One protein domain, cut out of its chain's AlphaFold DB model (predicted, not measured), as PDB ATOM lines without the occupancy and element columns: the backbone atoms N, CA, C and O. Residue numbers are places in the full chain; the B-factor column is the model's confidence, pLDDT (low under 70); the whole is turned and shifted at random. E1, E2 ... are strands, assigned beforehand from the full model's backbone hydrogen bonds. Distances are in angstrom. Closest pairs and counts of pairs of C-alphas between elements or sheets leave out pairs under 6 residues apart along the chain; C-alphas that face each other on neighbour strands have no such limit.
ATOM      1  N   PHE A  11     141.302 136.616 151.191       92.81
ATOM      2  CA  PHE A  11     140.182 137.354 151.746       92.81
ATOM      3  C   PHE A  11     140.369 138.851 151.552       92.81
ATOM      4  O   PHE A  11     141.478 139.377 151.469       92.81
ATOM      5  N   GLY A  12     139.243 139.542 151.520       94.50
ATOM      6  CA  GLY A  12     139.152 140.983 151.500       94.50
ATOM      7  C   GLY A  12     138.381 141.483 152.705       94.50
ATOM      8  O   GLY A  12     137.455 140.823 153.176       94.50
ATOM      9  N   LEU A  13     138.735 142.671 153.176       94.81
ATOM     10  CA  LEU A  13     137.973 143.398 154.178       94.81
ATOM     11  C   LEU A  13     137.316 144.615 153.522       94.81
ATOM     12  O   LEU A  13     137.984 145.558 153.086       94.81
ATOM     13  N   GLU A  14     135.988 144.599 153.461       96.56
ATOM     14  CA  GLU A  14     135.205 145.784 153.128       96.56
ATOM     15  C   GLU A  14     134.793 146.492 154.411       96.56
ATOM     16  O   GLU A  14     134.355 145.867 155.376       96.56
ATOM     17  N   ILE A  15     134.926 147.811 154.408       97.31
ATOM     18  CA  ILE A  15     134.671 148.672 155.550       97.31
ATOM     19  C   ILE A  15     133.640 149.689 155.080       97.31
ATOM     20  O   ILE A  15     133.744 150.254 153.996       97.31
ATOM     21  N   THR A  16     132.625 149.895 155.895       97.00
ATOM     22  CA  THR A  16     131.586 150.909 155.714       97.00
ATOM     23  C   THR A  16     131.663 151.865 156.893       97.00
ATOM     24  O   THR A  16     132.352 151.585 157.876       97.00
ATOM     25  N   GLN A  17     130.940 152.979 156.856       95.50
ATOM     26  CA  GLN A  17     130.910 153.887 158.007       95.50
ATOM     27  C   GLN A  17     130.390 153.206 159.284       95.50
ATOM     28  O   GLN A  17     130.843 153.539 160.377       95.50
ATOM     29  N   SER A  18     129.488 152.226 159.156       94.12
ATOM     30  CA  SER A  18     128.782 151.586 160.274       94.12
ATOM     31  C   SER A  18     129.102 150.100 160.456       94.12
ATOM     32  O   SER A  18     128.340 149.385 161.109       94.12
ATOM     33  N   GLY A  19     130.180 149.586 159.870       95.75
ATOM     34  CA  GLY A  19     130.459 148.153 159.926       95.75
ATOM     35  C   GLY A  19     131.543 147.686 158.973       95.75
ATOM     36  O   GLY A  19     132.162 148.478 158.267       95.75
ATOM     37  N   TYR A  20     131.753 146.379 158.939       95.75
ATOM     38  CA  TYR A  20     132.673 145.726 158.020       95.75
ATOM     39  C   TYR A  20     132.173 144.327 157.657       95.75
ATOM     40  O   TYR A  20     131.401 143.717 158.406       95.75
ATOM     41  N   ARG A  21     132.640 143.793 156.530       95.06
ATOM     42  CA  ARG A  21     132.450 142.385 156.169       95.06
ATOM     43  C   ARG A  21     133.705 141.803 155.541       95.06
ATOM     44  O   ARG A  21     134.483 142.521 154.912       95.06
ATOM     45  N   PHE A  22     133.866 140.497 155.707       94.06
ATOM     46  CA  PHE A  22     134.841 139.738 154.943       94.06
ATOM     47  C   PHE A  22     134.223 139.302 153.617       94.06
ATOM     48  O   PHE A  22     133.049 138.932 153.552       94.06
ATOM     49  N   VAL A  23     135.036 139.346 152.574       93.88
ATOM     50  CA  VAL A  23     134.742 138.779 151.261       93.88
ATOM     51  C   VAL A  23     135.841 137.797 150.894       93.88
ATOM     52  O   VAL A  23     136.971 137.918 151.361       93.88
ATOM     53  N   GLU A  24     135.518 136.824 150.066       92.12
ATOM     54  CA  GLU A  24     136.458 135.823 149.577       92.12
ATOM     55  C   GLU A  24     136.686 136.003 148.085       92.12
ATOM     56  O   GLU A  24     135.739 136.267 147.347       92.12
ATOM     57  N   TYR A  25     137.927 135.834 147.642       91.00
ATOM     58  CA  TYR A  25     138.254 135.803 146.228       91.00
ATOM     59  C   TYR A  25     138.146 134.386 145.654       91.00
ATOM     60  O   TYR A  25     138.824 133.471 146.122       91.00
ATOM     61  N   ASP A  26     137.347 134.220 144.598       88.62
ATOM     62  CA  ASP A  26     137.348 133.023 143.758       88.62
ATOM     63  C   ASP A  26     138.317 133.236 142.577       88.62
ATOM     64  O   ASP A  26     138.041 134.050 141.688       88.62
ATOM     65  N   PRO A  27     139.450 132.511 142.521       84.56
ATOM     66  CA  PRO A  27     140.430 132.672 141.451       84.56
ATOM     67  C   PRO A  27     139.983 132.078 140.109       84.56
ATOM     68  O   PRO A  27     140.581 132.403 139.086       84.56
ATOM     69  N   TYR A  28     138.973 131.205 140.083       85.88
ATOM     70  CA  TYR A  28     138.429 130.640 138.848       85.88
ATOM     71  C   TYR A  28     137.455 131.602 138.171       85.88
ATOM     72  O   TYR A  28     137.430 131.678 136.943       85.88
ATOM     73  N   LEU A  29     136.653 132.316 138.965       86.12
ATOM     74  CA  LEU A  29     135.702 133.319 138.475       86.12
ATOM     75  C   LEU A  29     136.293 134.733 138.421       86.12
ATOM     76  O   LEU A  29     135.680 135.619 137.829       86.12
ATOM     77  N   GLU A  30     137.467 134.934 139.025       86.44
ATOM     78  CA  GLU A  30     138.132 136.230 139.192       86.44
ATOM     79  C   GLU A  30     137.218 137.269 139.866       86.44
ATOM     80  O   GLU A  30     137.137 138.434 139.466       86.44
ATOM     81  N   GLN A  31     136.478 136.824 140.885       88.75
ATOM     82  CA  GLN A  31     135.412 137.589 141.531       88.75
ATOM     83  C   GLN A  31     135.449 137.462 143.049       88.75
ATOM     84  O   GLN A  31     135.952 136.489 143.605       88.75
ATOM     85  N   TRP A  32     134.886 138.467 143.717       91.19
ATOM     86  CA  TRP A  32     134.721 138.485 145.164       91.19
ATOM     87  C   TRP A  32     133.311 138.056 145.555       91.19
ATOM     88  O   TRP A  32     132.336 138.543 144.986       91.19
ATOM     89  N   PHE A  33     133.213 137.220 146.582       89.81
ATOM     90  CA  PHE A  33     131.958 136.690 147.103       89.81
ATOM     91  C   PHE A  33     131.773 137.046 148.575       89.81
ATOM     92  O   PHE A  33     132.734 137.158 149.339       89.81
ATOM     93  N   GLU A  34     130.516 137.229 148.980       89.75
ATOM     94  CA  GLU A  34     130.176 137.404 150.390       89.75
ATOM     95  C   GLU A  34     130.298 136.079 151.142       89.75
ATOM     96  O   GLU A  34     129.883 135.030 150.654       89.75
ATOM     97  N   ILE A  35     130.815 136.145 152.367       88.81
ATOM     98  CA  ILE A  35     130.888 134.993 153.262       88.81
ATOM     99  C   ILE A  35     129.682 135.032 154.206       88.81
ATOM    100  O   ILE A  35     129.673 135.775 155.188       88.81
ATOM    101  N   THR A  36     128.655 134.231 153.917       76.56
ATOM    102  CA  THR A  36     127.410 134.201 154.711       76.56
ATOM    103  C   THR A  36     127.368 133.077 155.745       76.56
ATOM    104  O   THR A  36     126.741 133.231 156.793       76.56
ATOM    105  N   ASP A  37     128.071 131.973 155.485       78.81
ATOM    106  CA  ASP A  37     127.905 130.712 156.226       78.81
ATOM    107  C   ASP A  37     129.009 130.455 157.270       78.81
ATOM    108  O   ASP A  37     129.167 129.338 157.763       78.81
ATOM    109  N   ASP A  38     129.767 131.488 157.647       85.50
ATOM    110  CA  ASP A  38     130.868 131.390 158.611       85.50
ATOM    111  C   ASP A  38     130.618 132.264 159.852       85.50
ATOM    112  O   ASP A  38     130.474 133.486 159.783       85.50
ATOM    113  N   ALA A  39     130.586 131.638 161.032       83.12
ATOM    114  CA  ALA A  39     130.295 132.328 162.291       83.12
ATOM    115  C   ALA A  39     131.375 133.349 162.704       83.12
ATOM    116  O   ALA A  39     131.076 134.306 163.431       83.12
ATOM    117  N   ILE A  40     132.618 133.141 162.269       84.88
ATOM    118  CA  ILE A  40     133.770 133.995 162.560       84.88
ATOM    119  C   ILE A  40     133.815 135.148 161.554       84.88
ATOM    120  O   ILE A  40     133.953 136.301 161.972       84.88
ATOM    121  N   LEU A  41     133.642 134.845 160.264       89.00
ATOM    122  CA  LEU A  41     133.804 135.790 159.150       89.00
ATOM    123  C   LEU A  41     132.521 136.539 158.757       89.00
ATOM    124  O   LEU A  41     132.551 137.369 157.849       89.00
ATOM    125  N   ARG A  42     131.405 136.305 159.456       89.50
ATOM    126  CA  ARG A  42     130.155 137.032 159.209       89.50
ATOM    127  C   ARG A  42     130.316 138.562 159.303       89.50
ATOM    128  O   ARG A  42     131.086 139.044 160.146       89.50
ATOM    129  N   PRO A  43     129.505 139.329 158.550       92.56
ATOM    130  CA  PRO A  43     129.451 140.784 158.652       92.56
ATOM    131  C   PRO A  43     129.222 141.286 160.083       92.56
ATOM    132  O   PRO A  43     128.511 140.668 160.887       92.56
ATOM    133  N   ARG A  44     129.805 142.443 160.402       93.38
ATOM    134  CA  ARG A  44     129.664 143.111 161.697       93.38
ATOM    135  C   ARG A  44     129.200 144.543 161.505       93.38
ATOM    136  O   ARG A  44     129.775 145.292 160.725       93.38
ATOM    137  N   THR A  45     128.196 144.930 162.281       94.50
ATOM    138  CA  THR A  45     127.729 146.313 162.385       94.50
ATOM    139  C   THR A  45     128.217 146.937 163.683       94.50
ATOM    140  O   THR A  45     128.299 146.268 164.717       94.50
ATOM    141  N   LEU A  46     128.493 148.230 163.637       92.19
ATOM    142  CA  LEU A  46     128.819 149.038 164.796       92.19
ATOM    143  C   LEU A  46     127.551 149.488 165.544       92.19
ATOM    144  O   LEU A  46     126.464 149.538 164.960       92.19
ATOM    145  N   PRO A  47     127.672 149.831 166.839       92.94
ATOM    146  CA  PRO A  47     126.665 150.628 167.533       92.94
ATOM    147  C   PRO A  47     126.396 151.955 166.806       92.94
ATOM    148  O   PRO A  47     127.288 152.501 166.167       92.94
ATOM    149  N   GLN A  48     125.185 152.508 166.943       90.19
ATOM    150  CA  GLN A  48     124.776 153.726 166.221       90.19
ATOM    151  C   GLN A  48     125.602 154.978 166.562       90.19
ATOM    152  O   GLN A  48     125.611 155.922 165.781       90.19
ATOM    153  N   ASP A  49     126.264 155.010 167.720       93.25
ATOM    154  CA  ASP A  49     127.114 156.116 168.166       93.25
ATOM    155  C   ASP A  49     128.590 155.932 167.790       93.25
ATOM    156  O   ASP A  49     129.421 156.704 168.261       93.25
ATOM    157  N   VAL A  50     128.937 154.914 166.997       94.75
ATOM    158  CA  VAL A  50     130.314 154.626 166.586       94.75
ATOM    159  C   VAL A  50     130.396 154.576 165.068       94.75
ATOM    160  O   VAL A  50     129.591 153.912 164.416       94.75
ATOM    161  N   ARG A  51     131.412 155.231 164.508       95.75
ATOM    162  CA  ARG A  51     131.725 155.166 163.078       95.75
ATOM    163  C   ARG A  51     133.177 154.803 162.820       95.75
ATOM    164  O   ARG A  51     134.041 155.050 163.664       95.75
ATOM    165  N   PHE A  52     133.434 154.277 161.630       97.06
ATOM    166  CA  PHE A  52     134.784 154.052 161.132       97.06
ATOM    167  C   PHE A  52     135.310 155.227 160.302       97.06
ATOM    168  O   PHE A  52     134.579 155.830 159.517       97.06
ATOM    169  N   GLU A  53     136.611 155.485 160.418       97.25
ATOM    170  CA  GLU A  53     137.406 156.172 159.400       97.25
ATOM    171  C   GLU A  53     138.579 155.290 158.983       97.25
ATOM    172  O   GLU A  53     139.285 154.741 159.827       97.25
ATOM    173  N   LEU A  54     138.783 155.147 157.675       97.88
ATOM    174  CA  LEU A  54     139.835 154.314 157.107       97.88
ATOM    175  C   LEU A  54     140.911 155.179 156.458       97.88
ATOM    176  O   LEU A  54     140.608 156.092 155.687       97.88
ATOM    177  N   PHE A  55     142.163 154.823 156.716       97.50
ATOM    178  CA  PHE A  55     143.337 155.404 156.090       97.50
ATOM    179  C   PHE A  55     144.175 154.299 155.446       97.50
ATOM    180  O   PHE A  55     144.484 153.291 156.080       97.50
ATOM    181  N   ILE A  56     144.552 154.507 154.188       95.44
ATOM    182  CA  ILE A  56     145.468 153.644 153.435       95.44
ATOM    183  C   ILE A  56     146.594 154.539 152.936       95.44
ATOM    184  O   ILE A  56     146.315 155.571 152.326       95.44
ATOM    185  N   GLU A  57     147.847 154.179 153.228       92.19
ATOM    186  CA  GLU A  57     149.021 155.011 152.904       92.19
ATOM    187  C   GLU A  57     148.843 156.476 153.359       92.19
ATOM    188  O   GLU A  57     149.043 157.419 152.591       92.19
ATOM    189  N   ASP A  58     148.369 156.663 154.596       90.50
ATOM    190  CA  ASP A  58     148.055 157.964 155.211       90.50
ATOM    191  C   ASP A  58     146.991 158.809 154.482       90.50
ATOM    192  O   ASP A  58     146.790 159.988 154.785       90.50
ATOM    193  N   ARG A  59     146.248 158.219 153.539       95.94
ATOM    194  CA  ARG A  59     145.148 158.878 152.826       95.94
ATOM    195  C   ARG A  59     143.805 158.378 153.322       95.94
ATOM    196  O   ARG A  59     143.541 157.179 153.330       95.94
ATOM    197  N   ARG A  60     142.930 159.320 153.680       96.88
ATOM    198  CA  ARG A  60     141.553 159.021 154.090       96.88
ATOM    199  C   ARG A  60     140.762 158.447 152.915       96.88
ATOM    200  O   ARG A  60     140.663 159.082 151.863       96.88
ATOM    201  N   VAL A  61     140.167 157.280 153.125       96.62
ATOM    202  CA  VAL A  61     139.245 156.631 152.189       96.62
ATOM    203  C   VAL A  61     137.823 157.098 152.498       96.62
ATOM    204  O   VAL A  61     137.411 157.139 153.658       96.62
ATOM    205  N   LEU A  62     137.062 157.469 151.466       96.06
ATOM    206  CA  LEU A  62     135.645 157.792 151.621       96.06
ATOM    207  C   LEU A  62     134.847 156.488 151.728       96.06
ATOM    208  O   LEU A  62     134.727 155.758 150.749       96.06
ATOM    209  N   LEU A  63     134.322 156.207 152.919       96.00
ATOM    210  CA  LEU A  63     133.548 154.997 153.183       96.00
ATOM    211  C   LEU A  63     132.073 155.197 152.829       96.00
ATOM    212  O   LEU A  63     131.463 156.204 153.195       96.00
ATOM    213  N   ASN A  64     131.492 154.198 152.170       94.75
ATOM    214  CA  ASN A  64     130.053 154.130 151.936       94.75
ATOM    215  C   ASN A  64     129.308 153.735 153.221       94.75
ATOM    216  O   ASN A  64     129.876 153.102 154.114       94.75
ATOM    217  N   ASP A  65     128.022 154.075 153.303       91.50
ATOM    218  CA  ASP A  65     127.162 153.679 154.430       91.50
ATOM    219  C   ASP A  65     126.738 152.207 154.349       91.50
ATOM    220  O   ASP A  65     126.525 151.556 155.368       91.50
ATOM    221  N   PRO A  87     137.647 144.967 147.640       94.88
ATOM    222  CA  PRO A  87     137.701 145.299 149.057       94.88
ATOM    223  C   PRO A  87     138.762 146.378 149.318       94.88
ATOM    224  O   PRO A  87     139.672 146.590 148.515       94.88
ATOM    225  N   HIS A  88     138.687 147.035 150.476       95.56
ATOM    226  CA  HIS A  88     139.657 148.075 150.830       95.56
ATOM    227  C   HIS A  88     141.011 147.500 151.250       95.56
ATOM    228  O   HIS A  88     142.038 148.150 151.081       95.56
ATOM    229  N   THR A  89     141.014 146.305 151.842       94.50
ATOM    230  CA  THR A  89     142.218 145.651 152.368       94.50
ATOM    231  C   THR A  89     142.206 144.174 151.994       94.50
ATOM    232  O   THR A  89     141.137 143.567 151.906       94.50
ATOM    233  N   LEU A  90     143.393 143.609 151.761       93.12
ATOM    234  CA  LEU A  90     143.581 142.198 151.439       93.12
ATOM    235  C   LEU A  90     144.259 141.457 152.591       93.12
ATOM    236  O   LEU A  90     145.198 141.965 153.212       93.12
ATOM    237  N   ILE A  91     143.798 140.231 152.808       90.81
ATOM    238  CA  ILE A  91     144.332 139.243 153.738       90.81
ATOM    239  C   ILE A  91     144.662 138.013 152.897       90.81
ATOM    240  O   ILE A  91     143.777 137.234 152.544       90.81
ATOM    241  N   LEU A  92     145.930 137.879 152.526       88.12
ATOM    242  CA  LEU A  92     146.365 136.853 151.588       88.12
ATOM    243  C   LEU A  92     146.766 135.580 152.326       88.12
ATOM    244  O   LEU A  92     147.366 135.634 153.405       88.12
ATOM    245  N   SER A  93     146.538 134.424 151.704       82.06
ATOM    246  CA  SER A  93     146.935 133.132 152.283       82.06
ATOM    247  C   SER A  93     148.454 132.988 152.454       82.06
ATOM    248  O   SER A  93     148.929 132.100 153.156       82.06
ATOM    249  N   SER A  94     149.243 133.861 151.818       82.44
ATOM    250  CA  SER A  94     150.693 133.979 152.022       82.44
ATOM    251  C   SER A  94     151.076 134.510 153.411       82.44
ATOM    252  O   SER A  94     152.259 134.519 153.753       82.44
ATOM    253  N   GLY A  95     150.100 134.976 154.199       80.44
ATOM    254  CA  GLY A  95     150.313 135.700 155.451       80.44
ATOM    255  C   GLY A  95     150.567 137.195 155.245       80.44
ATOM    256  O   GLY A  95     150.813 137.909 156.214       80.44
ATOM    257  N   GLN A  96     150.509 137.685 154.001       84.94
ATOM    258  CA  GLN A  96     150.603 139.111 153.710       84.94
ATOM    259  C   GLN A  96     149.278 139.812 154.005       84.94
ATOM    260  O   GLN A  96     148.208 139.367 153.590       84.94
ATOM    261  N   LEU A  97     149.376 140.950 154.689       88.88
ATOM    262  CA  LEU A  97     148.260 141.837 154.983       88.88
ATOM    263  C   LEU A  97     148.513 143.183 154.311       88.88
ATOM    264  O   LEU A  97     149.627 143.706 154.368       88.88
ATOM    265  N   SER A  98     147.481 143.754 153.691       91.81
ATOM    266  CA  SER A  98     147.549 145.136 153.206       91.81
ATOM    267  C   SER A  98     147.627 146.092 154.400       91.81
ATOM    268  O   SER A  98     146.780 145.979 155.285       91.81
ATOM    269  N   PRO A  99     148.588 147.030 154.447       94.38
ATOM    270  CA  PRO A  99     148.667 147.995 155.537       94.38
ATOM    271  C   PRO A  99     147.503 148.979 155.510       94.38
ATOM    272  O   PRO A  99     147.158 149.519 154.456       94.38
ATOM    273  N   PHE A 100     146.918 149.241 156.672       96.62
ATOM    274  CA  PHE A 100     145.879 150.251 156.836       96.62
ATOM    275  C   PHE A 100     145.800 150.705 158.290       96.62
ATOM    276  O   PHE A 100     146.200 149.985 159.205       96.62
ATOM    277  N   LYS A 101     145.203 151.876 158.498       97.56
ATOM    278  CA  LYS A 101     144.793 152.365 159.813       97.56
ATOM    279  C   LYS A 101     143.282 152.558 159.832       97.56
ATOM    280  O   LYS A 101     142.723 153.224 158.966       97.56
ATOM    281  N   LEU A 102     142.624 151.978 160.826       97.06
ATOM    282  CA  LEU A 102     141.188 152.066 161.049       97.06
ATOM    283  C   LEU A 102     140.928 152.756 162.385       97.06
ATOM    284  O   LEU A 102     141.305 152.238 163.435       97.06
ATOM    285  N   ALA A 103     140.277 153.910 162.348       96.44
ATOM    286  CA  ALA A 103     139.833 154.628 163.534       96.44
ATOM    287  C   ALA A 103     138.360 154.315 163.817       96.44
ATOM    288  O   ALA A 103     137.513 154.418 162.932       96.44
ATOM    289  N   MET A 104     138.054 153.949 165.057       95.69
ATOM    290  CA  MET A 104     136.711 153.850 165.619       95.69
ATOM    291  C   MET A 104     136.451 155.094 166.445       95.69
ATOM    292  O   MET A 104     137.062 155.278 167.498       95.69
ATOM    293  N   ILE A 105     135.534 155.932 165.979       95.50
ATOM    294  CA  ILE A 105     135.213 157.201 166.621       95.50
ATOM    295  C   ILE A 105     133.832 157.085 167.235       95.50
ATOM    296  O   ILE A 105     132.854 156.823 166.530       95.50
ATOM    297  N   ARG A 106     133.745 157.320 168.543       94.44
ATOM    298  CA  ARG A 106     132.470 157.411 169.246       94.44
ATOM    299  C   ARG A 106     131.969 158.850 169.256       94.44
ATOM    300  O   ARG A 106     132.655 159.762 169.704       94.44
ATOM    301  N   ASP A 107     130.745 159.074 168.803       90.25
ATOM    302  CA  ASP A 107     130.209 160.420 168.618       90.25
ATOM    303  C   ASP A 107     129.893 161.159 169.917       90.25
ATOM    304  O   ASP A 107     130.023 162.383 169.961       90.25
ATOM    305  N   ARG A 108     129.507 160.440 170.979       90.19
ATOM    306  CA  ARG A 108     129.053 161.053 172.240       90.19
ATOM    307  C   ARG A 108     130.149 161.857 172.957       90.19
ATOM    308  O   ARG A 108     129.852 162.881 173.559       90.19
ATOM    309  N   ASP A 109     131.383 161.358 172.931       90.94
ATOM    310  CA  ASP A 109     132.529 161.835 173.718       90.94
ATOM    311  C   ASP A 109     133.780 162.027 172.853       90.94
ATOM    312  O   ASP A 109     134.827 162.407 173.368       90.94
ATOM    313  N   ARG A 110     133.673 161.797 171.535       89.19
ATOM    314  CA  ARG A 110     134.791 161.850 170.585       89.19
ATOM    315  C   ARG A 110     135.944 160.917 170.963       89.19
ATOM    316  O   ARG A 110     137.057 161.141 170.502       89.19
ATOM    317  N   ALA A 111     135.684 159.877 171.759       91.88
ATOM    318  CA  ALA A 111     136.686 158.867 172.054       91.88
ATOM    319  C   ALA A 111     137.095 158.159 170.756       91.88
ATOM    320  O   ALA A 111     136.232 157.752 169.968       91.88
ATOM    321  N   GLU A 112     138.401 158.010 170.556       94.56
ATOM    322  CA  GLU A 112     138.971 157.376 169.376       94.56
ATOM    323  C   GLU A 112     139.797 156.158 169.784       94.56
ATOM    324  O   GLU A 112     140.665 156.213 170.656       94.56
ATOM    325  N   GLN A 113     139.530 155.037 169.125       94.75
ATOM    326  CA  GLN A 113     140.378 153.859 169.191       94.75
ATOM    327  C   GLN A 113     140.864 153.536 167.788       94.75
ATOM    328  O   GLN A 113     140.064 153.411 166.864       94.75
ATOM    329  N   THR A 114     142.168 153.370 167.626       95.94
ATOM    330  CA  THR A 114     142.786 153.065 166.339       95.94
ATOM    331  C   THR A 114     143.328 151.646 166.328       95.94
ATOM    332  O   THR A 114     143.854 151.150 167.326       95.94
ATOM    333  N   ILE A 115     143.167 150.989 165.185       95.25
ATOM    334  CA  ILE A 115     143.800 149.719 164.848       95.25
ATOM    335  C   ILE A 115     144.670 149.980 163.626       95.25
ATOM    336  O   ILE A 115     144.180 150.508 162.628       95.25
ATOM    337  N   GLU A 116     145.939 149.608 163.694       95.88
ATOM    338  CA  GLU A 116     146.875 149.738 162.584       95.88
ATOM    339  C   GLU A 116     147.450 148.374 162.223       95.88
ATOM    340  O   GLU A 116     147.875 147.610 163.092       95.88
ATOM    341  N   VAL A 117     147.438 148.065 160.930       94.50
ATOM    342  CA  VAL A 117     148.127 146.911 160.361       94.50
ATOM    343  C   VAL A 117     149.351 147.428 159.629       94.50
ATOM    344  O   VAL A 117     149.231 148.167 158.651       94.50
ATOM    345  N   THR A 118     150.532 147.044 160.102       91.69
ATOM    346  CA  THR A 118     151.801 147.509 159.536       91.69
ATOM    347  C   THR A 118     152.207 146.684 158.305       91.69
ATOM    348  O   THR A 118     151.748 145.551 158.137       91.69
ATOM    349  N   PRO A 119     153.137 147.175 157.461       86.94
ATOM    350  CA  PRO A 119     153.722 146.394 156.361       86.94
ATOM    351  C   PRO A 119     154.389 145.081 156.783       86.94
ATOM    352  O   PRO A 119     154.576 144.190 155.961       86.94
ATOM    353  N   GLN A 120     154.755 144.950 158.057       86.62
ATOM    354  CA  GLN A 120     155.318 143.727 158.626       86.62
ATOM    355  C   GLN A 120     154.230 142.738 159.084       86.62
ATOM    356  O   GLN A 120     154.561 141.688 159.627       86.62
ATOM    357  N   GLY A 121     152.948 143.071 158.899       84.31
ATOM    358  CA  GLY A 121     151.811 142.269 159.350       84.31
ATOM    359  C   GLY A 121     151.568 142.342 160.859       84.31
ATOM    360  O   GLY A 121     150.876 141.488 161.408       84.31
ATOM    361  N   THR A 122     152.147 143.331 161.550       89.31
ATOM    362  CA  THR A 122     151.891 143.546 162.982       89.31
ATOM    363  C   THR A 122     150.590 144.313 163.152       89.31
ATOM    364  O   THR A 122     150.320 145.238 162.390       89.31
ATOM    365  N   ILE A 123     149.790 143.918 164.142       91.12
ATOM    366  CA  ILE A 123     148.547 144.603 164.496       91.12
ATOM    367  C   ILE A 123     148.796 145.391 165.774       91.12
ATOM    368  O   ILE A 123     149.110 144.814 166.816       91.12
ATOM    369  N   GLU A 124     148.629 146.701 165.690       93.88
ATOM    370  CA  GLU A 124     148.768 147.626 166.804       93.88
ATOM    371  C   GLU A 124     147.401 148.218 167.144       93.88
ATOM    372  O   GLU A 124     146.554 148.431 166.278       93.88
ATOM    373  N   THR A 125     147.142 148.438 168.430       93.25
ATOM    374  CA  THR A 125     145.903 149.067 168.892       93.25
ATOM    375  C   THR A 125     146.254 150.186 169.846       93.25
ATOM    376  O   THR A 125     146.951 149.957 170.834       93.25
ATOM    377  N   ASN A 126     145.744 151.382 169.574       90.50
ATOM    378  CA  ASN A 126     145.913 152.538 170.438       90.50
ATOM    379  C   ASN A 126     144.542 153.108 170.819       90.50
ATOM    380  O   ASN A 126     143.616 153.136 170.012       90.50
ATOM    381  N   THR A 127     144.398 153.522 172.073       83.75
ATOM    382  CA  THR A 127     143.215 154.229 172.564       83.75
ATOM    383  C   THR A 127     143.643 155.645 172.888       83.75
ATOM    384  O   THR A 127     144.290 155.873 173.910       83.75
ATOM    385  N   ASP A 128     143.267 156.588 172.031       69.75
ATOM    386  CA  ASP A 128     143.423 158.000 172.345       69.75
ATOM    387  C   ASP A 128     142.231 158.404 173.216       69.75
ATOM    388  O   ASP A 128     141.162 158.808 172.750       69.75
ATOM    389  N   ASN A 129     142.413 158.267 174.532       55.72
ATOM    390  CA  ASN A 129     141.570 158.969 175.488       55.72
ATOM    391  C   ASN A 129     141.920 160.452 175.380       55.72
ATOM    392  O   ASN A 129     142.846 160.933 176.033       55.72
TER     393      ASN A 129
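This is residues 11 to 65 and 87 to 129 of the 133 residues of an uncharacterized protein of Woeseia sp (UniProt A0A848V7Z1). Look for two strongly twisted antiparallel sheets set largely one beyond the other along the long axis of an elongated body, E3 - E2 - E1 - E6 and E5 - E4 - E7 - E8 - E9. They come near each other where Thr 16 of E1 and Gly 19 of E2 approach Phe 52 of E4, and where Thr 89 of E6 approaches Phe 100 of E7. The printed part has 98 residues, with no named helix and nine named strands, E1 to E9 in order along it; the class is all strand. The whole is compact, with a radius of gyration of the C-alphas of 14.2 A, and spans 47 by 29 by 24 A.

Find C-alpha 11 at (140.182, 137.354, 151.746); from there E1, residues 11 to 16, runs 16.5 A. E2, residues 19 to 26, runs 23.2 A, and E3 is residues 31 to 34. Find C-alpha 50 at (130.314, 154.626, 166.586), where E4, residues 50 to 56, begins its 20.1 A; E5 is residues 59 to 61. After the cut come E6, residues 89 to 91, and E7, residues 100 to 106, 19.6 A long. E8, residues 112 to 117, measures 16.6 A, and E9, residues 123 to 128, runs 16.4 A to C-alpha 128 at (143.423, 158.000, 172.345).

Start in the larger sheet at E4 and E7, antiparallel at 160 degrees, where N 53 and O 103 are 2.9 A apart, within hydrogen-bond range. Beside E4 is edge strand E5, with N 61 and O 54 at 2.9 A. E7, E8 and E9 form a meander, each strand the antiparallel neighbour of the one before; look at N 102 and O 115, 2.8 A, and N 114 and O 126, 2.8 A. E1, E2 and E3 form another meander, with N 14 and O 21 at 2.9 A and N 24 and O 33 at 2.9 A. E6 is an edge strand beside E1, with N 91 and O 11 at 2.8 A. Between the sheets, the closest C-alphas of E1 and E4 are those of Thr 16 and Phe 52, 7.0 A apart. E3 and E9 are apart.

The two C-alphas farthest apart are those of Tyr 28 and Asp 109, 47.2 A. The link from E3 to E4, residues 35 to 49, is long; its residues 44 to 45 pair antiparallel with residues 19 to 20 of E2. Residues 66 to 86 are not printed, and C-alphas 65 and 87 are 14.5 A apart across this cut. The mean pLDDT of the printed part is 91.2, and residues 128 to 129 are under 70.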